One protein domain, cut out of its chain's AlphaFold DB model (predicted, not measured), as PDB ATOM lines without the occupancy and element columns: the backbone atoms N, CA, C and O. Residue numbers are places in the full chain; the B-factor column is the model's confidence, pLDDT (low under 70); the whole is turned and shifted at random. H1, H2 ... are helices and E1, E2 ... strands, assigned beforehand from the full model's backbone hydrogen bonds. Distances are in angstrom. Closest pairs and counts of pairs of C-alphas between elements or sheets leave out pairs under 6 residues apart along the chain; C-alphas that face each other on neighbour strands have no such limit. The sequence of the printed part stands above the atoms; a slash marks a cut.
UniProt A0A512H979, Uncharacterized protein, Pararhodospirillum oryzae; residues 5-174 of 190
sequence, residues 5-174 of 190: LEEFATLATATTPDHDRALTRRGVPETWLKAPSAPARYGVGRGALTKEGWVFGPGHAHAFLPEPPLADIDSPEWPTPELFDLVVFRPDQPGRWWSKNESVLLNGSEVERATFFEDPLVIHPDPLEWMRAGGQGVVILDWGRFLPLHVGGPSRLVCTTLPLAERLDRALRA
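AT A GLANCE: This is residues 5 to 174 of the 190 residues of an uncharacterized protein of Pararhodospirillum oryzae (UniProt A0A512H979). Look for two lobes side by side with one helix, H5, packed between them. The first lobe is a five-stranded sheet folded back on itself, E2 and E1 facing E4 and E5 with E3 as the hinge, with H1 packed on it; the second is a small three-stranded sheet, E7, E6, E8, with H5 over one face and H7 over the other. The printed part has 170 residues, and along it you meet H1 H2 H3 E1 E2 E3 E4 E5 H4 E6 H5 E7 H6 E8 H7, of the class mixed helices and strands. The first sheet, in the order E2 E1 E3 E4 E5, is antiparallel and the second, E7 E6 E8, is parallel. The whole is compact, with a radius of gyration of the C-alphas of 15.6 A and spans of 42 by 39 by 29 A.

HOW THE PARTS SIT: Start at H1, residues 5 to 13, which is on the sheet of E1, residues 43 to 49, E2, 54 to 56, E3, 60 to 67, E4, 85 to 90, and E5, 93 to 99. H1 has a height of 8.2 A over the sheet and comes closest to E1 at the C-alphas of Ala 12 and Gly 43, 3.8 A. Next, H2, residues 17 to 24, only grazes this sheet and only just touches H3, residues 30 to 33, with 3 pairs of C-alphas within 8 A, the closest being Thr 24 and Glu 30 at 6.2 A. E1 and E2 form a hairpin, with N 48 and O 55 3.0 A apart; E1 pairs with E3 by N 45 and O 62, 3.1 A. E3, E4 and E5 are a meander, each strand the antiparallel neighbour of the one before: check N 65 and O 87, 2.8 A, then N 88 and O 98, 2.8 A. The sheet is strongly twisted, and across the fold the closest C-alphas of E2 and E5, Trp 54 and Trp 98, are 6.9 A apart. Further on, H4, residues 109 to 116, only grazes the sheet of E6, residues 121 to 124, E7, 138 to 140, and E8, 157 to 159. Here N 138 and O 122 are 2.9 A apart, and N 158 and O 121 2.8 A. H5, residues 127 to 132, is on both sheets: it stands up from the first, over E4, with Pro 94 and Leu 128 its closest C-alphas to E5 at 5.8 A, and lies over E6 in the second. E6, H5 and E7 are a strand-helix-strand unit, two parallel neighbour strands with a helix between, and its crossover is right-handed; E7, H6 and E8 are a split one, with E6 between its strands, also right-handed. H6, residues 148 to 151, only grazes the second sheet, and H7, residues 162 to 172, is on it, on the opposite face from H5, with Cys 159 and Ala 165 the closest C-alphas of E8 and H7, 5.3 A. In H1, H2, H4, H5 and H7 every O i to N i+4 pair is within hydrogen-bond range; H3 and H6 are too short for one.

IN THESE COORDINATES: Find C-alpha 5 at (60.870, 98.316, 98.766), from which H1 runs 12.2 A. E3 runs 22.1 A from C-alpha 60 at (50.712, 116.511, 107.695), E4 16.8 A, E1 15.8 A and E5 15.4 A. H7 runs 15.3 A and ends at C-alpha 172, (36.073, 85.816, 115.861).

THE WHOLE: The C-alphas farthest apart, Pro 58 and Glu 118, are 46.0 A from each other. The printed part has no cut. The link from E3 to E4 is long, 17 residues. Confidence is low, under 70, at residues 36 to 38 and 73 to 81, while the mean pLDDT of the printed part is 92.7.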
ATOM      1  N   LEU A   5      59.614  98.133  98.055       91.00
ATOM      2  CA  LEU A   5      60.870  98.316  98.766       91.00
ATOM      3  C   LEU A   5      61.546  99.621  98.338       91.00
ATOM      4  O   LEU A   5      62.000 100.374  99.195       91.00
ATOM      5  N   GLU A   6      61.553  99.935  97.040       92.00
ATOM      6  CA  GLU A   6      62.062 101.216  96.527       92.00
ATOM      7  C   GLU A   6      61.231 102.408  97.041       92.00
ATOM      8  O   GLU A   6      61.774 103.435  97.475       92.00
ATOM      9  N   GLU A   7      59.905 102.263  97.062       94.81
ATOM     10  CA  GLU A   7      58.998 103.270  97.618       94.81
ATOM     11  C   GLU A   7      59.243 103.478  99.118       94.81
ATOM     12  O   GLU A   7      59.363 104.618  99.580       94.81
ATOM     13  N   PHE A   8      59.395 102.392  99.880       94.81
ATOM     14  CA  PHE A   8      59.736 102.463 101.295       94.81
ATOM     15  C   PHE A   8      61.105 103.098 101.528       94.81
ATOM     16  O   PHE A   8      61.223 103.961 102.394       94.81
ATOM     17  N   ALA A   9      62.124 102.730 100.750       93.38
ATOM     18  CA  ALA A   9      63.458 103.313 100.850       93.38
ATOM     19  C   ALA A   9      63.407 104.833 100.635       93.38
ATOM     20  O   ALA A   9      63.988 105.595 101.412       93.38
ATOM     21  N   THR A  10      62.627 105.294  99.655       95.44
ATOM     22  CA  THR A  10      62.390 106.726  99.424       95.44
ATOM     23  C   THR A  10      61.763 107.393 100.654       95.44
ATOM     24  O   THR A  10      62.263 108.413 101.130       95.44
ATOM     25  N   LEU A  11      60.719 106.798 101.236       97.19
ATOM     26  CA  LEU A  11      60.075 107.314 102.450       97.19
ATOM     27  C   LEU A  11      61.009 107.294 103.670       97.19
ATOM     28  O   LEU A  11      60.988 108.225 104.475       97.19
ATOM     29  N   ALA A  12      61.831 106.256 103.811       95.56
ATOM     30  CA  ALA A  12      62.806 106.104 104.885       95.56
ATOM     31  C   ALA A  12      63.881 107.195 104.826       95.56
ATOM     32  O   ALA A  12      64.206 107.792 105.849       95.56
ATOM     33  N   THR A  13      64.368 107.544 103.630       95.62
ATOM     34  CA  THR A  13      65.322 108.659 103.467       95.62
ATOM     35  C   THR A  13      64.731 110.034 103.788       95.62
ATOM     36  O   THR A  13      65.475 110.959 104.109       95.62
ATOM     37  N   ALA A  14      63.402 110.182 103.753       96.56
ATOM     38  CA  ALA A  14      62.714 111.405 104.169       96.56
ATOM     39  C   ALA A  14      62.520 111.507 105.698       96.56
ATOM     40  O   ALA A  14      62.058 112.537 106.210       96.56
ATOM     41  N   THR A  15      62.861 110.457 106.451       96.81
ATOM     42  CA  THR A  15      62.841 110.470 107.914       96.81
ATOM     43  C   THR A  15      63.915 111.422 108.454       96.81
ATOM     44  O   THR A  15      65.013 111.530 107.920       96.81
ATOM     45  N   THR A  16      63.595 112.158 109.522       95.94
ATOM     46  CA  THR A  16      64.496 113.153 110.122       95.94
ATOM     47  C   THR A  16      64.540 112.969 111.639       95.94
ATOM     48  O   THR A  16      63.578 112.442 112.207       95.94
ATOM     49  N   PRO A  17      65.569 113.490 112.335       96.31
ATOM     50  CA  PRO A  17      65.631 113.431 113.796       96.31
ATOM     51  C   PRO A  17      64.440 114.087 114.514       96.31
ATOM     52  O   PRO A  17      64.149 113.755 115.661       96.31
ATOM     53  N   ASP A  18      63.739 115.031 113.875       97.12
ATOM     54  CA  ASP A  18      62.510 115.606 114.435       97.12
ATOM     55  C   ASP A  18      61.343 114.622 114.415       97.12
ATOM     56  O   ASP A  18      60.521 114.627 115.338       97.12
ATOM     57  N   HIS A  19      61.280 113.758 113.399       97.06
ATOM     58  CA  HIS A  19      60.302 112.678 113.338       97.06
ATOM     59  C   HIS A  19      60.567 111.654 114.451       97.06
ATOM     60  O   HIS A  19      59.632 111.334 115.189       97.06
ATOM     61  N   ASP A  20      61.827 111.254 114.660       97.12
ATOM     62  CA  ASP A  20      62.219 110.381 115.777       97.12
ATOM     63  C   ASP A  20      61.800 110.996 117.115       97.12
ATOM     64  O   ASP A  20      61.038 110.403 117.874       97.12
ATOM     65  N   ARG A  21      62.199 112.251 117.377       97.50
ATOM     66  CA  ARG A  21      61.824 112.980 118.603       97.50
ATOM     67  C   ARG A  21      60.312 113.072 118.789       97.50
ATOM     68  O   ARG A  21      59.823 113.097 119.920       97.50
ATOM     69  N   ALA A  22      59.546 113.197 117.708       97.50
ATOM     70  CA  ALA A  22      58.092 113.230 117.773       97.50
ATOM     71  C   ALA A  22      57.495 111.866 118.163       97.50
ATOM     72  O   ALA A  22      56.528 111.848 118.930       97.50
ATOM     73  N   LEU A  23      58.057 110.756 117.681       98.12
ATOM     74  CA  LEU A  23      57.652 109.397 118.050       98.12
ATOM     75  C   LEU A  23      58.126 109.019 119.460       98.12
ATOM     76  O   LEU A  23      57.336 108.498 120.245       98.12
ATOM     77  N   THR A  24      59.349 109.385 119.850       98.12
ATOM     78  CA  THR A  24      59.863 109.178 121.214       98.12
ATOM     79  C   THR A  24      59.038 109.928 122.254       98.12
ATOM     80  O   THR A  24      58.679 109.360 123.281       98.12
ATOM     81  N   ARG A  25      58.624 111.176 121.983       98.19
ATOM     82  CA  ARG A  25      57.679 111.905 122.859       98.19
ATOM     83  C   ARG A  25      56.319 111.220 122.984       98.19
ATOM     84  O   ARG A  25      55.589 111.482 123.932       98.19
ATOM     85  N   ARG A  26      55.974 110.362 122.024       97.94
ATOM     86  CA  ARG A  26      54.789 109.507 122.059       97.94
ATOM     87  C   ARG A  26      55.093 108.131 122.644       97.94
ATOM     88  O   ARG A  26      54.220 107.290 122.557       97.94
ATOM     89  N   GLY A  27      56.252 107.884 123.244       98.12
ATOM     90  CA  GLY A  27      56.568 106.626 123.925       98.12
ATOM     91  C   GLY A  27      57.137 105.523 123.033       98.12
ATOM     92  O   GLY A  27      57.321 104.416 123.523       98.12
ATOM     93  N   VAL A  28      57.428 105.793 121.755       98.06
ATOM     94  CA  VAL A  28      58.153 104.821 120.923       98.06
ATOM     95  C   VAL A  28      59.606 104.733 121.413       98.06
ATOM     96  O   VAL A  28      60.265 105.778 121.502       98.06
ATOM     97  N   PRO A  29      60.129 103.534 121.736       96.62
ATOM     98  CA  PRO A  29      61.496 103.385 122.215       96.62
ATOM     99  C   PRO A  29      62.518 103.886 121.194       96.62
ATOM    100  O   PRO A  29      62.480 103.523 120.020       96.62
ATOM    101  N   GLU A  30      63.487 104.680 121.650       93.81
ATOM    102  CA  GLU A  30      64.583 105.145 120.793       93.81
ATOM    103  C   GLU A  30      65.422 103.978 120.255       93.81
ATOM    104  O   GLU A  30      65.866 104.014 119.110       93.81
ATOM    105  N   THR A  31      65.572 102.911 121.045       91.44
ATOM    106  CA  THR A  31      66.257 101.676 120.639       91.44
ATOM    107  C   THR A  31      65.571 100.969 119.477       91.44
ATOM    108  O   THR A  31      66.251 100.343 118.675       91.44
ATOM    109  N   TRP A  32      64.247 101.090 119.356       91.44
ATOM    110  CA  TRP A  32      63.506 100.550 118.220       91.44
ATOM    111  C   TRP A  32      63.699 101.419 116.972       91.44
ATOM    112  O   TRP A  32      64.000 100.900 115.902       91.44
ATOM    113  N   LEU A  33      63.605 102.748 117.120       91.81
ATOM    114  CA  LEU A  33      63.793 103.701 116.015       91.81
ATOM    115  C   LEU A  33      65.205 103.630 115.417       91.81
ATOM    116  O   LEU A  33      65.370 103.782 114.211       91.81
ATOM    117  N   LYS A  34      66.211 103.406 116.269       86.38
ATOM    118  CA  LYS A  34      67.640 103.439 115.928       86.38
ATOM    119  C   LYS A  34      68.309 102.070 116.018       86.38
ATOM    120  O   LYS A  34      69.510 102.009 116.283       86.38
ATOM    121  N   ALA A  35      67.546 100.987 115.869       79.94
ATOM    122  CA  ALA A  35      68.092  99.635 115.916       79.94
ATOM    123  C   ALA A  35      69.264  99.525 114.914       79.94
ATOM    124  O   ALA A  35      69.026  99.667 113.715       79.94
ATOM    125  N   PRO A  36      70.516  99.294 115.365       69.56
ATOM    126  CA  PRO A  36      71.690  99.266 114.479       69.56
ATOM    127  C   PRO A  36      71.582  98.188 113.403       69.56
ATOM    128  O   PRO A  36      72.196  98.272 112.345       69.56
ATOM    129  N   SER A  37      70.798  97.169 113.726       68.62
ATOM    130  CA  SER A  37      70.545  95.991 112.938       68.62
ATOM    131  C   SER A  37      69.474  96.198 111.873       68.62
ATOM    132  O   SER A  37      69.344  95.323 111.047       68.62
ATOM    133  N   ALA A  38      68.732  97.306 111.797       68.44
ATOM    134  CA  ALA A  38      67.752  97.506 110.723       68.44
ATOM    135  C   ALA A  38      68.032  98.800 109.944       68.44
ATOM    136  O   ALA A  38      68.167  99.857 110.563       68.44
ATOM    137  N   PRO A  39      68.071  98.768 108.596       71.94
ATOM    138  CA  PRO A  39      68.390  99.953 107.797       71.94
ATOM    139  C   PRO A  39      67.352 101.073 107.968       71.94
ATOM    140  O   PRO A  39      67.709 102.250 107.956       71.94
ATOM    141  N   ALA A  40      66.078 100.712 108.157       87.75
ATOM    142  CA  ALA A  40      65.003 101.600 108.590       87.75
ATOM    143  C   ALA A  40      63.818 100.774 109.120       87.75
ATOM    144  O   ALA A  40      63.505  99.718 108.575       87.75
ATOM    145  N   ARG A  41      63.121 101.269 110.151       91.81
ATOM    146  CA  ARG A  41      61.883 100.647 110.674       91.81
ATOM    147  C   ARG A  41      60.605 101.347 110.215       91.81
ATOM    148  O   ARG A  41      59.522 100.779 110.302       91.81
ATOM    149  N   TYR A  42      60.730 102.584 109.743       96.44
ATOM    150  CA  TYR A  42      59.623 103.369 109.217       96.44
ATOM    151  C   TYR A  42      60.125 104.440 108.241       96.44
ATOM    152  O   TYR A  42      61.287 104.849 108.281       96.44
ATOM    153  N   GLY A  43      59.221 104.913 107.391       97.06
ATOM    154  CA  GLY A  43      59.427 106.065 106.521       97.06
ATOM    155  C   GLY A  43      58.453 107.194 106.830       97.06
ATOM    156  O   GLY A  43      57.477 107.010 107.562       97.06
ATOM    157  N   VAL A  44      58.699 108.376 106.265       98.19
ATOM    158  CA  VAL A  44      57.810 109.532 106.421       98.19
ATOM    159  C   VAL A  44      57.376 110.077 105.069       98.19
ATOM    160  O   VAL A  44      58.195 110.440 104.232       98.19
ATOM    161  N   GLY A  45      56.062 110.211 104.895       97.88
ATOM    162  CA  GLY A  45      55.451 110.875 103.747       97.88
ATOM    163  C   GLY A  45      54.559 112.035 104.179       97.88
ATOM    164  O   GLY A  45      54.063 112.078 105.306       97.88
ATOM    165  N   ARG A  46      54.342 112.997 103.281       98.00
ATOM    166  CA  ARG A  46      53.370 114.084 103.474       98.00
ATOM    167  C   ARG A  46      52.211 113.933 102.509       98.00
ATOM    168  O   ARG A  46      52.401 113.549 101.356       98.00
ATOM    169  N   GLY A  47      51.022 114.243 103.003       97.00
ATOM    170  CA  GLY A  47      49.798 114.080 102.241       97.00
ATOM    171  C   GLY A  47      48.581 113.988 103.143       97.00
ATOM    172  O   GLY A  47      48.573 114.525 104.260       97.00
ATOM    173  N   ALA A  48      47.562 113.301 102.647       96.12
ATOM    174  CA  ALA A  48      46.317 113.077 103.356       96.12
ATOM    175  C   ALA A  48      45.779 111.670 103.096       96.12
ATOM    176  O   ALA A  48      45.882 111.135 101.992       96.12
ATOM    177  N   LEU A  49      45.148 111.112 104.127       93.88
ATOM    178  CA  LEU A  49      44.319 109.928 103.999       93.88
ATOM    179  C   LEU A  49      42.902 110.339 103.569       93.88
ATOM    180  O   LEU A  49      42.220 111.059 104.305       93.88
ATOM    181  N   THR A  50      42.474 109.907 102.384       92.81
ATOM    182  CA  THR A  50      41.127 110.129 101.834       92.81
ATOM    183  C   THR A  50      40.268 108.869 101.972       92.81
ATOM    184  O   THR A  50      40.691 107.874 102.562       92.81
ATOM    185  N   LYS A  51      39.027 108.902 101.467       88.06
ATOM    186  CA  LYS A  51      38.158 107.712 101.445       88.06
ATOM    187  C   LYS A  51      38.624 106.678 100.418       88.06
ATOM    188  O   LYS A  51      38.349 105.497 100.577       88.06
ATOM    189  N   GLU A  52      39.300 107.144  99.376       89.62
ATOM    190  CA  GLU A  52      39.812 106.368  98.248       89.62
ATOM    191  C   GLU A  52      41.236 105.848  98.505       89.62
ATOM    192  O   GLU A  52      41.711 104.989  97.769       89.62
ATOM    193  N   GLY A  53      41.910 106.348  99.546       92.19
ATOM    194  CA  GLY A  53      43.215 105.870  99.987       92.19
ATOM    195  C   GLY A  53      44.193 106.994 100.311       92.19
ATOM    196  O   GLY A  53      43.807 108.104 100.682       92.19
ATOM    197  N   TRP A  54      45.485 106.694 100.215       95.62
ATOM    198  CA  TRP A  54      46.545 107.666 100.460       95.62
ATOM    199  C   TRP A  54      46.820 108.554  99.241       95.62
ATOM    200  O   TRP A  54      46.977 108.060  98.125       95.62
ATOM    201  N   VAL A  55      46.964 109.863  99.470       96.50
ATOM    202  CA  VAL A  55      47.372 110.827  98.439       96.50
ATOM    203  C   VAL A  55      48.569 111.634  98.926       96.50
ATOM    204  O   VAL A  55      48.476 112.367  99.914       96.50
ATOM    205  N   PHE A  56      49.691 111.534  98.208       96.75
ATOM    206  CA  PHE A  56      50.878 112.358  98.446       96.75
ATOM    207  C   PHE A  56      50.621 113.828  98.100       96.75
ATOM    208  O   PHE A  56      49.962 114.142  97.109       96.75
ATOM    209  N   GLY A  57      51.176 114.745  98.892       95.88
ATOM    210  CA  GLY A  57      51.033 116.177  98.643       95.88
ATOM    211  C   GLY A  57      51.383 117.053  99.846       95.88
ATOM    212  O   GLY A  57      51.931 116.569 100.843       95.88
ATOM    213  N   PRO A  58      51.075 118.361  99.786       93.38
ATOM    214  CA  PRO A  58      51.173 119.214 100.961       93.38
ATOM    215  C   PRO A  58      50.228 118.695 102.051       93.38
ATOM    216  O   PRO A  58      49.103 118.282 101.779       93.38
ATOM    217  N   GLY A  59      50.683 118.710 103.302       93.38
ATOM    218  CA  GLY A  59      49.886 118.202 104.410       93.38
ATOM    219  C   GLY A  59      50.715 117.809 105.621       93.38
ATOM    220  O   GLY A  59      51.887 118.184 105.773       93.38
ATOM    221  N   HIS A  60      50.075 117.042 106.498       94.88
ATOM    222  CA  HIS A  60      50.712 116.511 107.695       94.88
ATOM    223  C   HIS A  60      51.688 115.387 107.341       94.88
ATOM    224  O   HIS A  60      51.490 114.650 106.375       94.88
ATOM    225  N   ALA A  61      52.738 115.256 108.146       97.06
ATOM    226  CA  ALA A  61      53.617 114.098 108.090       97.06
ATOM    227  C   ALA A  61      52.872 112.859 108.611       97.06
ATOM    228  O   ALA A  61      52.195 112.926 109.638       97.06
ATOM    229  N   HIS A  62      53.005 111.755 107.889       98.31
ATOM    230  CA  HIS A  62      52.474 110.441 108.225       98.31
ATOM    231  C   HIS A  62      53.633 109.451 108.292       98.31
ATOM    232  O   HIS A  62      54.605 109.582 107.543       98.31
ATOM    233  N   ALA A  63      53.532 108.484 109.197       98.25
ATOM    234  CA  ALA A  63      54.475 107.382 109.282       98.25
ATOM    235  C   ALA A  63      54.024 106.266 108.335       98.25
ATOM    236  O   ALA A  63      52.831 105.973 108.252       98.25
ATOM    237  N   PHE A  64      54.989 105.671 107.645       98.25
ATOM    238  CA  PHE A  64      54.822 104.506 106.789       98.25
ATOM    239  C   PHE A  64      55.565 103.337 107.410       98.25
ATOM    240  O   PHE A  64      56.757 103.455 107.697       98.25
ATOM    241  N   LEU A  65      54.867 102.228 107.612       97.12
ATOM    242  CA  LEU A  65      55.427 100.986 108.122       97.12
ATOM    243  C   LEU A  65      55.434  99.941 107.002       97.12
ATOM    244  O   LEU A  65      54.416  99.803 106.320       97.12
ATOM    245  N   PRO A  66      56.549  99.226 106.803       94.69
ATOM    246  CA  PRO A  66      56.586  98.091 105.896       94.69
ATOM    247  C   PRO A  66      55.838  96.900 106.506       94.69
ATOM    248  O   PRO A  66      55.925  96.675 107.715       94.69
ATOM    249  N   GLU A  67      55.120  96.150 105.668       92.75
ATOM    250  CA  GLU A  67      54.547  94.846 106.013       92.75
ATOM    251  C   GLU A  67      55.078  93.763 105.058       92.75
ATOM    252  O   GLU A  67      54.832  93.868 103.853       92.75
ATOM    253  N   PRO A  68      55.778  92.727 105.558       89.50
ATOM    254  CA  PRO A  68      56.212  92.571 106.947       89.50
ATOM    255  C   PRO A  68      57.226  93.660 107.351       89.50
ATOM    256  O   PRO A  68      57.840  94.288 106.480       89.50
ATOM    257  N   PRO A  69      57.436  93.900 108.659       89.25
ATOM    258  CA  PRO A  69      58.535  94.733 109.122       89.25
ATOM    259  C   PRO A  69      59.861  94.222 108.557       89.25
ATOM    260  O   PRO A  69      60.103  93.017 108.543       89.25
ATOM    261  N   LEU A  70      60.741  95.128 108.126       85.75
ATOM    262  CA  LEU A  70      62.065  94.723 107.654       85.75
ATOM    263  C   LEU A  70      62.811  93.990 108.769       85.75
ATOM    264  O   LEU A  70      62.935  94.518 109.884       85.75
ATOM    265  N   ALA A  71      63.297  92.790 108.449       73.75
ATOM    266  CA  ALA A  71      64.092  91.992 109.363       73.75
ATOM    267  C   ALA A  71      65.379  92.731 109.752       73.75
ATOM    268  O   ALA A  71      65.898  93.580 109.022       73.75
ATOM    269  N   ASP A  72      65.894  92.395 110.929       71.19
ATOM    270  CA  ASP A  72      67.236  92.801 111.314       71.19
ATOM    271  C   ASP A  72      68.264  92.151 110.373       71.19
ATOM    272  O   ASP A  72      68.131  90.986 110.024       71.19
ATOM    273  N   ILE A  73      69.301  92.890 109.985       60.94
ATOM    274  CA  ILE A  73      70.441  92.484 109.152       60.94
ATOM    275  C   ILE A  73      71.079  91.193 109.680       60.94
ATOM    276  O   ILE A  73      71.562  90.383 108.893       60.94
ATOM    277  N   ASP A  74      71.049  90.999 110.999       65.38
ATOM    278  CA  ASP A  74      71.597  89.825 111.682       65.38
ATOM    279  C   ASP A  74      70.562  88.696 111.883       65.38
ATOM    280  O   ASP A  74      70.877  87.660 112.472       65.38
ATOM    281  N   SER A  75      69.319  88.880 111.426       68.25
ATOM    282  CA  SER A  75      68.269  87.860 111.482       68.25
ATOM    283  C   SER A  75      68.504  86.788 110.412       68.25
ATOM    284  O   SER A  75      68.834  87.132 109.275       68.25
ATOM    285  N   PRO A  76      68.264  85.493 110.705       66.62
ATOM    286  CA  PRO A  76      68.299  84.432 109.694       66.62
ATOM    287  C   PRO A  76      67.285  84.635 108.555       66.62
ATOM    288  O   PRO A  76      67.411  84.010 107.507       66.62
ATOM    289  N   GLU A  77      66.293  85.503 108.756       65.25
ATOM    290  CA  GLU A  77      65.293  85.882 107.756       65.25
ATOM    291  C   GLU A  77      65.807  86.952 106.774       65.25
ATOM    292  O   GLU A  77      65.128  87.260 105.798       65.25
ATOM    293  N   TRP A  78      66.997  87.527 106.995       59.81
ATOM    294  CA  TRP A  78      67.588  88.533 106.111       59.81
ATOM    295  C   TRP A  78      68.369  87.893 104.938       59.81
ATOM    296  O   TRP A  78      69.188  86.997 105.160       59.81
ATOM    297  N   PRO A  79      68.198  88.369 103.684       54.72
ATOM    298  CA  PRO A  79      67.273  89.414 103.265       54.72
ATOM    299  C   PRO A  79      65.818  88.951 103.248       54.72
ATOM    300  O   PRO A  79      65.538  87.883 102.717       54.72
ATOM    301  N   THR A  80      64.896  89.788 103.740       61.38
ATOM    302  CA  THR A  80      63.465  89.705 103.402       61.38
ATOM    303  C   THR A  80      63.245  90.618 102.194       61.38
ATOM    304  O   THR A  80      63.117  91.832 102.381       61.38
ATOM    305  N   PRO A  81      63.292  90.106 100.949       58.41
ATOM    306  CA  PRO A  81      63.360  90.964  99.773       58.41
ATOM    307  C   PRO A  81      61.983  91.473  99.331       58.41
ATOM    308  O   PRO A  81      61.916  92.368  98.496       58.41
ATOM    309  N   GLU A  82      60.891  90.933  99.878       77.50
ATOM    310  CA  GLU A  82      59.537  91.235  99.421       77.50
ATOM    311  C   GLU A  82      58.720  91.900 100.527       77.50
ATOM    312  O   GLU A  82      58.329  91.278 101.513       77.50
ATOM    313  N   LEU A  83      58.459  93.194 100.339       87.62
ATOM    314  CA  LEU A  83      57.392  93.881 101.051       87.62
ATOM    315  C   LEU A  83      56.063  93.530 100.392       87.62
ATOM    316  O   LEU A  83      55.904  93.687  99.180       87.62
ATOM    317  N   PHE A  84      55.099  93.107 101.199       90.38
ATOM    318  CA  PHE A  84      53.736  92.861 100.751       90.38
ATOM    319  C   PHE A  84      52.886  94.121 100.800       90.38
ATOM    320  O   PHE A  84      51.991  94.268  99.971       90.38
ATOM    321  N   ASP A  85      53.149  95.037 101.736       94.94
ATOM    322  CA  ASP A  85      52.351  96.249 101.892       94.94
ATOM    323  C   ASP A  85      53.116  97.413 102.551       94.94
ATOM    324  O   ASP A  85      54.196  97.256 103.122       94.94
ATOM    325  N   LEU A  86      52.524  98.603 102.464       96.88
ATOM    326  CA  LEU A  86      52.884  99.805 103.198       96.88
ATOM    327  C   LEU A  86      51.669 100.317 103.968       96.88
ATOM    328  O   LEU A  86      50.660 100.721 103.384       96.88
ATOM    329  N   VAL A  87      51.806 100.363 105.290       98.00
ATOM    330  CA  VAL A  87      50.779 100.872 106.197       98.00
ATOM    331  C   VAL A  87      51.084 102.322 106.536       98.00
ATOM    332  O   VAL A  87      52.098 102.622 107.166       98.00
ATOM    333  N   VAL A  88      50.196 103.234 106.152       98.12
ATOM    334  CA  VAL A  88      50.309 104.661 106.469       98.12
ATOM    335  C   VAL A  88      49.361 105.044 107.589       98.12
ATOM    336  O   VAL A  88      48.177 104.712 107.567       98.12
ATOM    337  N   PHE A  89      49.855 105.809 108.555       98.25
ATOM    338  CA  PHE A  89      49.026 106.369 109.615       98.25
ATOM    339  C   PHE A  89      49.603 107.685 110.136       98.25
ATOM    340  O   PHE A  89      50.760 108.040 109.889       98.25
ATOM    341  N   ARG A  90      48.793 108.430 110.890       97.56
ATOM    342  CA  ARG A  90      49.276 109.620 111.597       97.56
ATOM    343  C   ARG A  90      49.571 109.303 113.058       97.56
ATOM    344  O   ARG A  90      48.648 108.912 113.770       97.56
ATOM    345  N   PRO A  91      50.777 109.593 113.576       97.31
ATOM    346  CA  PRO A  91      51.072 109.395 114.998       97.31
ATOM    347  C   PRO A  91      50.237 110.245 115.970       97.31
ATOM    348  O   PRO A  91      50.251 109.989 117.169       97.31
ATOM    349  N   ASP A  92      49.555 111.300 115.514       96.88
ATOM    350  CA  ASP A  92      48.595 112.067 116.323       96.88
ATOM    351  C   ASP A  92      47.144 111.565 116.198       96.88
ATOM    352  O   ASP A  92      46.286 111.996 116.964       96.88
ATOM    353  N   GLN A  93      46.869 110.647 115.267       97.06
ATOM    354  CA  GLN A  93      45.571 110.000 115.060       97.06
ATOM    355  C   GLN A  93      45.769 108.503 114.754       97.06
ATOM    356  O   GLN A  93      45.391 108.048 113.673       97.06
ATOM    357  N   PRO A  94      46.372 107.725 115.672       97.12
ATOM    358  CA  PRO A  94      46.870 106.390 115.351       97.12
ATOM    359  C   PRO A  94      45.762 105.379 115.044       97.12
ATOM    360  O   PRO A  94      45.975 104.478 114.248       97.12
ATOM    361  N   GLY A  95      44.545 105.594 115.554       96.56
ATOM    362  CA  GLY A  95      43.360 104.792 115.226       96.56
ATOM    363  C   GLY A  95      42.833 104.944 113.788       96.56
ATOM    364  O   GLY A  95      41.730 104.480 113.501       96.56
ATOM    365  N   ARG A  96      43.550 105.650 112.903       95.94
ATOM    366  CA  ARG A  96      43.225 105.808 111.480       95.94
ATOM    367  C   ARG A  96      44.459 105.515 110.630       95.94
ATOM    368  O   ARG A  96      45.459 106.225 110.730       95.94
ATOM    369  N   TRP A  97      44.345 104.519 109.761       97.38
ATOM    370  CA  TRP A  97      45.410 104.082 108.862       97.38
ATOM    371  C   TRP A  97      44.856 103.663 107.500       97.38
ATOM    372  O   TRP A  97      43.644 103.547 107.313       97.38
ATOM    373  N   TRP A  98      45.765 103.429 106.561       97.44
ATOM    374  CA  TRP A  98      45.498 102.806 105.270       97.44
ATOM    375  C   TRP A  98      46.619 101.852 104.903       97.44
ATOM    376  O   TRP A  98      47.763 102.061 105.297       97.44
ATOM    377  N   SER A  99      46.254 100.825 104.150       96.44
ATOM    378  CA  SER A  99      47.147  99.801 103.626       96.44
ATOM    379  C   SER A  99      47.073  99.855 102.109       96.44
ATOM    380  O   SER A  99      45.972  99.940 101.560       96.44
ATOM    381  N   LYS A 100      48.216  99.831 101.433       95.00
ATOM    382  CA  LYS A 100      48.303  99.954  99.977       95.00
ATOM    383  C   LYS A 100      47.790  98.726  99.235       95.00
ATOM    384  O   LYS A 100      47.100  98.878  98.231       95.00
ATOM    385  N   ASN A 101      48.094  97.547  99.754       94.38
ATOM    386  CA  ASN A 101      47.743  96.247  99.193       94.38
ATOM    387  C   ASN A 101      46.734  95.486 100.071       94.38
ATOM    388  O   ASN A 101      46.572  94.278  99.923       94.38
ATOM    389  N   GLU A 102      46.023  96.201 100.949       94.19
ATOM    390  CA  GLU A 102      44.950  95.654 101.788       94.19
ATOM    391  C   GLU A 102      45.387  94.505 102.719       94.19
ATOM    392  O   GLU A 102      44.592  93.603 103.007       94.19
ATOM    393  N   SER A 103      46.627  94.534 103.223       95.19
ATOM    394  CA  SER A 103      47.074  93.597 104.259       95.19
ATOM    395  C   SER A 103      46.105  93.567 105.439       95.19
ATOM    396  O   SER A 103      45.604  94.591 105.904       95.19
ATOM    397  N   VAL A 104      45.843  92.361 105.944       97.19
ATOM    398  CA  VAL A 104      44.908  92.152 107.062       97.19
ATOM    399  C   VAL A 104      45.572  92.427 108.401       97.19
ATOM    400  O   VAL A 104      44.916  92.907 109.328       97.19
ATOM    401  N   LEU A 105      46.866  92.132 108.499       97.62
ATOM    402  CA  LEU A 105      47.672  92.289 109.697       97.62
ATOM    403  C   LEU A 105      48.905  93.139 109.394       97.62
ATOM    404  O   LEU A 105      49.438  93.087 108.292       97.62
ATOM    405  N   LEU A 106      49.346  93.887 110.399       97.19
ATOM    406  CA  LEU A 106      50.723  94.346 110.515       97.19
ATOM    407  C   LEU A 106      51.487  93.317 111.349       97.19
ATOM    408  O   LEU A 106      51.010  92.925 112.418       97.19
ATOM    409  N   ASN A 107      52.668  92.953 110.875       94.88
ATOM    410  CA  ASN A 107      53.570  91.918 111.346       94.88
ATOM    411  C   ASN A 107      52.972  90.502 111.309       94.88
ATOM    412  O   ASN A 107      53.059  89.760 112.284       94.88
ATOM    413  N   GLY A 108      52.336  90.116 110.197       92.88
ATOM    414  CA  GLY A 108      51.633  88.831 110.080       92.88
ATOM    415  C   GLY A 108      52.489  87.591 110.386       92.88
ATOM    416  O   GLY A 108      51.961  86.605 110.901       92.88
ATOM    417  N   SER A 109      53.805  87.657 110.161       91.06
ATOM    418  CA  SER A 109      54.770  86.592 110.490       91.06
ATOM    419  C   SER A 109      54.786  86.219 111.978       91.06
ATOM    420  O   SER A 109      55.038  85.068 112.338       91.06
ATOM    421  N   GLU A 110      54.433  87.149 112.864       93.69
ATOM    422  CA  GLU A 110      54.360  86.899 114.304       93.69
ATOM    423  C   GLU A 110      53.260  85.890 114.669       93.69
ATOM    424  O   GLU A 110      53.355  85.207 115.688       93.69
ATOM    425  N   VAL A 111      52.230  85.741 113.825       95.31
ATOM    426  CA  VAL A 111      51.209  84.693 113.979       95.31
ATOM    427  C   VAL A 111      51.835  83.315 113.798       95.31
ATOM    428  O   VAL A 111      51.573  82.411 114.594       95.31
ATOM    429  N   GLU A 112      52.668  83.145 112.771       92.44
ATOM    430  CA  GLU A 112      53.355  81.884 112.488       92.44
ATOM    431  C   GLU A 112      54.339  81.552 113.610       92.44
ATOM    432  O   GLU A 112      54.309  80.440 114.140       92.44
ATOM    433  N   ARG A 113      55.120  82.546 114.056       93.12
ATOM    434  CA  ARG A 113      56.026  82.417 115.204       93.12
ATOM    435  C   ARG A 113      55.275  81.978 116.464       93.12
ATOM    436  O   ARG A 113      55.637  80.974 117.075       93.12
ATOM    437  N   ALA A 114      54.214  82.693 116.837       95.25
ATOM    438  CA  ALA A 114      53.412  82.381 118.021       95.25
ATOM    439  C   ALA A 114      52.743  80.999 117.928       95.25
ATOM    440  O   ALA A 114      52.648  80.288 118.924       95.25
ATOM    441  N   THR A 115      52.326  80.586 116.727       95.19
ATOM    442  CA  THR A 115      51.778  79.244 116.489       95.19
ATOM    443  C   THR A 115      52.846  78.169 116.681       95.19
ATOM    444  O   THR A 115      52.607  77.193 117.385       95.19
ATOM    445  N   PHE A 116      54.025  78.346 116.079       95.25
ATOM    446  CA  PHE A 116      55.099  77.354 116.099       95.25
ATOM    447  C   PHE A 116      55.704  77.159 117.493       95.25
ATOM    448  O   PHE A 116      55.970  76.030 117.896       95.25
ATOM    449  N   PHE A 117      55.915  78.250 118.233       95.06
ATOM    450  CA  PHE A 117      56.507  78.212 119.573       95.06
ATOM    451  C   PHE A 117      55.473  78.115 120.705       95.06
ATOM    452  O   PHE A 117      55.856  78.119 121.870       95.06
ATOM    453  N   GLU A 118      54.180  78.026 120.377       95.25
ATOM    454  CA  GLU A 118      53.064  78.034 121.337       95.25
ATOM    455  C   GLU A 118      53.048  79.266 122.270       95.25
ATOM    456  O   GLU A 118      52.505  79.233 123.379       95.25
ATOM    457  N   ASP A 119      53.611  80.382 121.804       95.62
ATOM    458  CA  ASP A 119      53.632  81.644 122.535       95.62
ATOM    459  C   ASP A 119      52.283  82.381 122.429       95.62
ATOM    460  O   ASP A 119      51.565  82.270 121.428       95.62
ATOM    461  N   PRO A 120      51.920  83.213 123.422       97.12
ATOM    462  CA  PRO A 120      50.779  84.108 123.285       97.12
ATOM    463  C   PRO A 120      51.008  85.146 122.176       97.12
ATOM    464  O   PRO A 120      51.989  85.889 122.210       97.12
ATOM    465  N   LEU A 121      50.055  85.278 121.250       98.06
ATOM    466  CA  LEU A 121      50.065  86.345 120.251       98.06
ATOM    467  C   LEU A 121      49.523  87.642 120.863       98.06
ATOM    468  O   LEU A 121      48.343  87.730 121.217       98.06
ATOM    469  N   VAL A 122      50.373  88.663 120.965       98.62
ATOM    470  CA  VAL A 122      49.966  89.999 121.422       98.62
ATOM    471  C   VAL A 122      49.355  90.786 120.263       98.62
ATOM    472  O   VAL A 122      49.948  90.886 119.192       98.62
ATOM    473  N   ILE A 123      48.178  91.368 120.487       98.69
ATOM    474  CA  ILE A 123      47.448  92.187 119.516       98.69
ATOM    475  C   ILE A 123      47.305  93.600 120.078       98.69
ATOM    476  O   ILE A 123      46.788  93.802 121.183       98.69
ATOM    477  N   HIS A 124      47.743  94.578 119.290       98.69
ATOM    478  CA  HIS A 124      47.706  96.001 119.615       98.69
ATOM    479  C   HIS A 124      46.545  96.708 118.907       98.69
ATOM    480  O   HIS A 124      46.112  96.272 117.836       98.69
ATOM    481  N   PRO A 125      46.006  97.796 119.490       98.38
ATOM    482  CA  PRO A 125      44.832  98.472 118.943       98.38
ATOM    483  C   PRO A 125      45.136  99.291 117.688       98.38
ATOM    484  O   PRO A 125      44.223  99.533 116.897       98.38
ATOM    485  N   ASP A 126      46.383  99.736 117.521       98.56
ATOM    486  CA  ASP A 126      46.817 100.576 116.412       98.56
ATOM    487  C   ASP A 126      48.341 100.476 116.170       98.56
ATOM    488  O   ASP A 126      49.072  99.940 117.013       98.56
ATOM    489  N   PRO A 127      48.840 100.990 115.026       98.56
ATOM    490  CA  PRO A 127      50.266 100.959 114.704       98.56
ATOM    491  C   PRO A 127      51.173 101.686 115.704       98.56
ATOM    492  O   PRO A 127      52.328 101.299 115.865       98.56
ATOM    493  N   LEU A 128      50.688 102.723 116.398       98.56
ATOM    494  CA  LEU A 128      51.516 103.458 117.356       98.56
ATOM    495  C   LEU A 128      51.754 102.640 118.628       98.56
ATOM    496  O   LEU A 128      52.878 102.629 119.123       98.56
ATOM    497  N   GLU A 129      50.735 101.948 119.142       98.56
ATOM    498  CA  GLU A 129      50.900 101.014 120.265       98.56
ATOM    499  C   GLU A 129      51.831  99.849 119.908       98.56
ATOM    500  O   GLU A 129      52.684  99.474 120.710       98.56
ATOM    501  N   TRP A 130      51.755  99.338 118.676       98.25
ATOM    502  CA  TRP A 130      52.698  98.326 118.192       98.25
ATOM    503  C   TRP A 130      54.146  98.846 118.159       98.25
ATOM    504  O   TRP A 130      55.060  98.179 118.646       98.25
ATOM    505  N   MET A 131      54.367 100.082 117.697       97.56
ATOM    506  CA  MET A 131      55.690 100.724 117.762       97.56
ATOM    507  C   MET A 131      56.159 100.950 119.209       97.56
ATOM    508  O   MET A 131      57.334 100.753 119.511       97.56
ATOM    509  N   ARG A 132      55.259 101.338 120.129       97.94
ATOM    510  CA  ARG A 132      55.563 101.464 121.572       97.94
ATOM    511  C   ARG A 132      56.027 100.140 122.173       97.94
ATOM    512  O   ARG A 132      56.917 100.137 123.018       97.94
ATOM    513  N   ALA A 133      55.467  99.032 121.699       96.69
ATOM    514  CA  ALA A 133      55.850  97.678 122.079       96.69
ATOM    515  C   ALA A 133      57.116  97.162 121.366       96.69
ATOM    516  O   ALA A 133      57.421  95.975 121.444       96.69
ATOM    517  N   GLY A 134      57.856  98.024 120.659       94.31
ATOM    518  CA  GLY A 134      59.076  97.631 119.955       94.31
ATOM    519  C   GLY A 134      58.815  96.742 118.738       94.31
ATOM    520  O   GLY A 134      59.670  95.936 118.375       94.31
ATOM    521  N   GLY A 135      57.640  96.858 118.121       94.00
ATOM    522  CA  GLY A 135      57.268  96.084 116.941       94.00
ATOM    523  C   GLY A 135      56.925  94.617 117.218       94.00
ATOM    524  O   GLY A 135      56.848  93.825 116.287       94.00
ATOM    525  N   GLN A 136      56.740  94.237 118.485       93.44
ATOM    526  CA  GLN A 136      56.359  92.879 118.884       93.44
ATOM    527  C   GLN A 136      54.838  92.703 118.873       93.44
ATOM    528  O   GLN A 136      54.100  93.612 119.270       93.44
ATOM    529  N   GLY A 137      54.356  91.521 118.486       96.50
ATOM    530  CA  GLY A 137      52.927  91.286 118.270       96.50
ATOM    531  C   GLY A 137      52.443  91.809 116.916       96.50
ATOM    532  O   GLY A 137      53.244  92.074 116.018       96.50
ATOM    533  N   VAL A 138      51.125  91.978 116.791       98.12
ATOM    534  CA  VAL A 138      50.446  92.362 115.540       98.12
ATOM    535  C   VAL A 138      49.439  93.493 115.722       98.12
ATOM    536  O   VAL A 138      48.992  93.780 116.836       98.12
ATOM    537  N   VAL A 139      49.022  94.100 114.609       98.62
ATOM    538  CA  VAL A 139      47.850  94.993 114.530       98.62
ATOM    539  C   VAL A 139      46.883  94.442 113.494       98.62
ATOM    540  O   VAL A 139      47.303  94.083 112.400       98.62
ATOM    541  N   ILE A 140      45.585  94.411 113.798       98.38
ATOM    542  CA  ILE A 140      44.558  94.073 112.801       98.38
ATOM    543  C   ILE A 140      44.238  95.322 111.981       98.38
ATOM    544  O   ILE A 140      43.614  96.259 112.489       98.38
ATOM    545  N   LEU A 141      44.646  95.309 110.715       98.06
ATOM    546  CA  LEU A 141      44.492  96.410 109.767       98.06
ATOM    547  C   LEU A 141      43.121  96.400 109.081       98.06
ATOM    548  O   LEU A 141      42.526  97.469 108.927       98.06
ATOM    549  N   ASP A 142      42.598  95.219 108.733       96.69
ATOM    550  CA  ASP A 142      41.299  95.055 108.068       96.69
ATOM    551  C   ASP A 142      40.357  94.134 108.862       96.69
ATOM    552  O   ASP A 142      40.409  92.904 108.809       96.69
ATOM    553  N   TRP A 143      39.429  94.759 109.585       95.69
ATOM    554  CA  TRP A 143      38.402  94.080 110.378       95.69
ATOM    555  C   TRP A 143      37.237  93.522 109.545       95.69
ATOM    556  O   TRP A 143      36.370  92.850 110.100       95.69
ATOM    557  N   GLY A 144      37.174  93.827 108.245       93.75
ATOM    558  CA  GLY A 144      36.164  93.304 107.322       93.75
ATOM    559  C   GLY A 144      36.480  91.901 106.796       93.75
ATOM    560  O   GLY A 144      35.620  91.273 106.167       93.75
ATOM    561  N   ARG A 145      37.695  91.402 107.050       93.31
ATOM    562  CA  ARG A 145      38.163  90.073 106.635       93.31
ATOM    563  C   ARG A 145      37.760  89.002 107.639       93.31
ATOM    564  O   ARG A 145      37.381  89.276 108.777       93.31
ATOM    565  N   PHE A 146      37.838  87.745 107.209       93.50
ATOM    566  CA  PHE A 146      37.544  86.602 108.066       93.50
ATOM    567  C   PHE A 146      38.726  86.328 109.005       93.50
ATOM    568  O   PHE A 146      39.583  85.494 108.724       93.50
ATOM    569  N   LEU A 147      38.776  87.057 110.125       95.00
ATOM    570  CA  LEU A 147      39.894  87.024 111.073       95.00
ATOM    571  C   LEU A 147      40.292  85.631 111.590       95.00
ATOM    572  O   LEU A 147      41.492  85.436 111.773       95.00
ATOM    573  N   PRO A 148      39.388  84.643 111.779       94.38
ATOM    574  CA  PRO A 148      39.811  83.300 112.177       94.38
ATOM    575  C   PRO A 148      40.844  82.660 111.237       94.38
ATOM    576  O   PRO A 148      41.655  81.868 111.700       94.38
ATOM    577  N   LEU A 149      40.873  83.033 109.950       92.88
ATOM    578  CA  LEU A 149      41.902  82.569 109.011       92.88
ATOM    579  C   LEU A 149      43.279  83.202 109.271       92.88
ATOM    580  O   LEU A 149      44.296  82.594 108.968       92.88
ATOM    581  N   HIS A 150      43.312  84.416 109.819       94.94
ATOM    582  CA  HIS A 150      44.534  85.207 109.967       94.94
ATOM    583  C   HIS A 150      45.146  85.127 111.366       94.94
ATOM    584  O   HIS A 150      46.346  85.302 111.500       94.94
ATOM    585  N   VAL A 151      44.348  84.878 112.411       96.06
ATOM    586  CA  VAL A 151      44.830  84.818 113.809       96.06
ATOM    587  C   VAL A 151      44.421  83.535 114.539       96.06
ATOM    588  O   VAL A 151      44.508  83.469 115.760       96.06
ATOM    589  N   GLY A 152      43.937  82.519 113.817       92.94
ATOM    590  CA  GLY A 152      43.432  81.273 114.409       92.94
ATOM    591  C   GLY A 152      44.492  80.232 114.780       92.94
ATOM    592  O   GLY A 152      44.148  79.250 115.428       92.94
ATOM    593  N   GLY A 153      45.749  80.417 114.364       93.00
ATOM    594  CA  GLY A 153      46.846  79.484 114.651       93.00
ATOM    595  C   GLY A 153      47.285  79.469 116.125       93.00
ATOM    596  O   GLY A 153      47.303  78.395 116.726       93.00
ATOM    597  N   PRO A 154      47.607  80.627 116.737       96.25
ATOM    598  CA  PRO A 154      48.107  80.676 118.107       96.25
ATOM    599  C   PRO A 154      47.090  80.184 119.140       96.25
ATOM    600  O   PRO A 154      45.899  80.489 119.071       96.25
ATOM    601  N   SER A 155      47.578  79.487 120.167       93.31
ATOM    602  CA  SER A 155      46.744  78.914 121.235       93.31
ATOM    603  C   SER A 155      46.143  79.969 122.174       93.31
ATOM    604  O   SER A 155      45.132  79.720 122.838       93.31
ATOM    605  N   ARG A 156      46.755  81.159 122.246       97.38
ATOM    606  CA  ARG A 156      46.340  82.260 123.121       97.38
ATOM    607  C   ARG A 156      46.519  83.610 122.435       97.38
ATOM    608  O   ARG A 156      47.612  83.948 121.997       97.38
ATOM    609  N   LEU A 157      45.460  84.419 122.449       98.19
ATOM    610  CA  LEU A 157      45.474  85.811 121.994       98.19
ATOM    611  C   LEU A 157      45.462  86.755 123.203       98.19
ATOM    612  O   LEU A 157      44.668  86.576 124.130       98.19
ATOM    613  N   VAL A 158      46.328  87.767 123.201       98.44
ATOM    614  CA  VAL A 158      46.450  88.767 124.272       98.44
ATOM    615  C   VAL A 158      46.208  90.153 123.690       98.44
ATOM    616  O   VAL A 158      47.038  90.687 122.967       98.44
ATOM    617  N   CYS A 159      45.071  90.761 124.023       98.44
ATOM    618  CA  CYS A 159      44.774  92.144 123.650       98.44
ATOM    619  C   CYS A 159      45.283  93.103 124.729       98.44
ATOM    620  O   CYS A 159      45.046  92.881 125.916       98.44
ATOM    621  N   THR A 160      45.923  94.200 124.329       96.38
ATOM    622  CA  THR A 160      46.473  95.182 125.284       96.38
ATOM    623  C   THR A 160      45.419  96.100 125.910       96.38
ATOM    624  O   THR A 160      45.707  96.801 126.878       96.38
ATOM    625  N   THR A 161      44.182  96.088 125.402       96.94
ATOM    626  CA  THR A 161      43.064  96.871 125.944       96.94
ATOM    627  C   THR A 161      41.756  96.076 125.927       96.94
ATOM    628  O   THR A 161      41.545  95.220 125.064       96.94
ATOM    629  N   LEU A 162      40.846  96.383 126.860       97.56
ATOM    630  CA  LEU A 162      39.521  95.755 126.920       97.56
ATOM    631  C   LEU A 162      38.667  96.026 125.660       97.56
ATOM    632  O   LEU A 162      38.146  95.060 125.107       97.56
ATOM    633  N   PRO A 163      38.565  97.265 125.129       97.81
ATOM    634  CA  PRO A 163      37.785  97.515 123.913       97.81
ATOM    635  C   PRO A 163      38.283  96.727 122.693       97.81
ATOM    636  O   PRO A 163      37.484  96.286 121.866       97.81
ATOM    637  N   LEU A 164      39.602  96.527 122.577       98.12
ATOM    638  CA  LEU A 164      40.184  95.685 121.533       98.12
ATOM    639  C   LEU A 164      39.782  94.218 121.713       98.12
ATOM    640  O   LEU A 164      39.370  93.589 120.741       98.12
ATOM    641  N   ALA A 165      39.852  93.700 122.943       98.25
ATOM    642  CA  ALA A 165      39.451  92.330 123.258       98.25
ATOM    643  C   ALA A 165      37.978  92.072 122.911       98.25
ATOM    644  O   ALA A 165      37.664  91.085 122.255       98.25
ATOM    645  N   GLU A 166      37.080  92.988 123.281       98.00
ATOM    646  CA  GLU A 166      35.650  92.892 122.966       98.00
ATOM    647  C   GLU A 166      35.383  92.940 121.455       98.00
ATOM    648  O   GLU A 166      34.539  92.203 120.935       98.00
ATOM    649  N   ARG A 167      36.102  93.806 120.728       97.69
ATOM    650  CA  ARG A 167      36.003  93.898 119.266       97.69
ATOM    651  C   ARG A 167      36.499  92.616 118.597       97.69
ATOM    652  O   ARG A 167      35.845  92.138 117.670       97.69
ATOM    653  N   LEU A 168      37.617  92.067 119.072       97.44
ATOM    654  CA  LEU A 168      38.197  90.824 118.575       97.44
ATOM    655  C   LEU A 168      37.295  89.624 118.842       97.44
ATOM    656  O   LEU A 168      36.982  88.899 117.904       97.44
ATOM    657  N   ASP A 169      36.814  89.450 120.072       96.75
ATOM    658  CA  ASP A 169      35.901  88.359 120.432       96.75
ATOM    659  C   ASP A 169      34.642  88.378 119.551       96.75
ATOM    660  O   ASP A 169      34.253  87.354 118.986       96.75
ATOM    661  N   ARG A 170      34.063  89.564 119.314       95.69
ATOM    662  CA  ARG A 170      32.926  89.717 118.395       95.69
ATOM    663  C   ARG A 170      33.269  89.307 116.962       95.69
ATOM    664  O   ARG A 170      32.457  88.653 116.313       95.69
ATOM    665  N   ALA A 171      34.437  89.707 116.464       94.94
ATOM    666  CA  ALA A 171      34.864  89.406 115.101       94.94
ATOM    667  C   ALA A 171      35.177  87.912 114.904       94.94
ATOM    668  O   ALA A 171      34.824  87.351 113.870       94.94
ATOM    669  N   LEU A 172      35.764  87.249 115.904       93.88
ATOM    670  CA  LEU A 172      36.073  85.816 115.861       93.88
ATOM    671  C   LEU A 172      34.827  84.929 115.979       93.88
ATOM    672  O   LEU A 172      34.805  83.826 115.440       93.88
ATOM    673  N   ARG A 173      33.776  85.408 116.654       91.06
ATOM    674  CA  ARG A 173      32.487  84.702 116.767       91.06
ATOM    675  C   ARG A 173      31.554  84.919 115.580       91.06
ATOM    676  O   ARG A 173      30.503  84.279 115.520       91.06
ATOM    677  N   ALA A 174      31.879  85.835 114.669       83.38
ATOM    678  CA  ALA A 174      31.049  86.072 113.500       83.38
ATOM    679  C   ALA A 174      30.989  84.791 112.643       83.38
ATOM    680  O   ALA A 174      32.033  84.193 112.368       83.38
TER     681      ALA A 174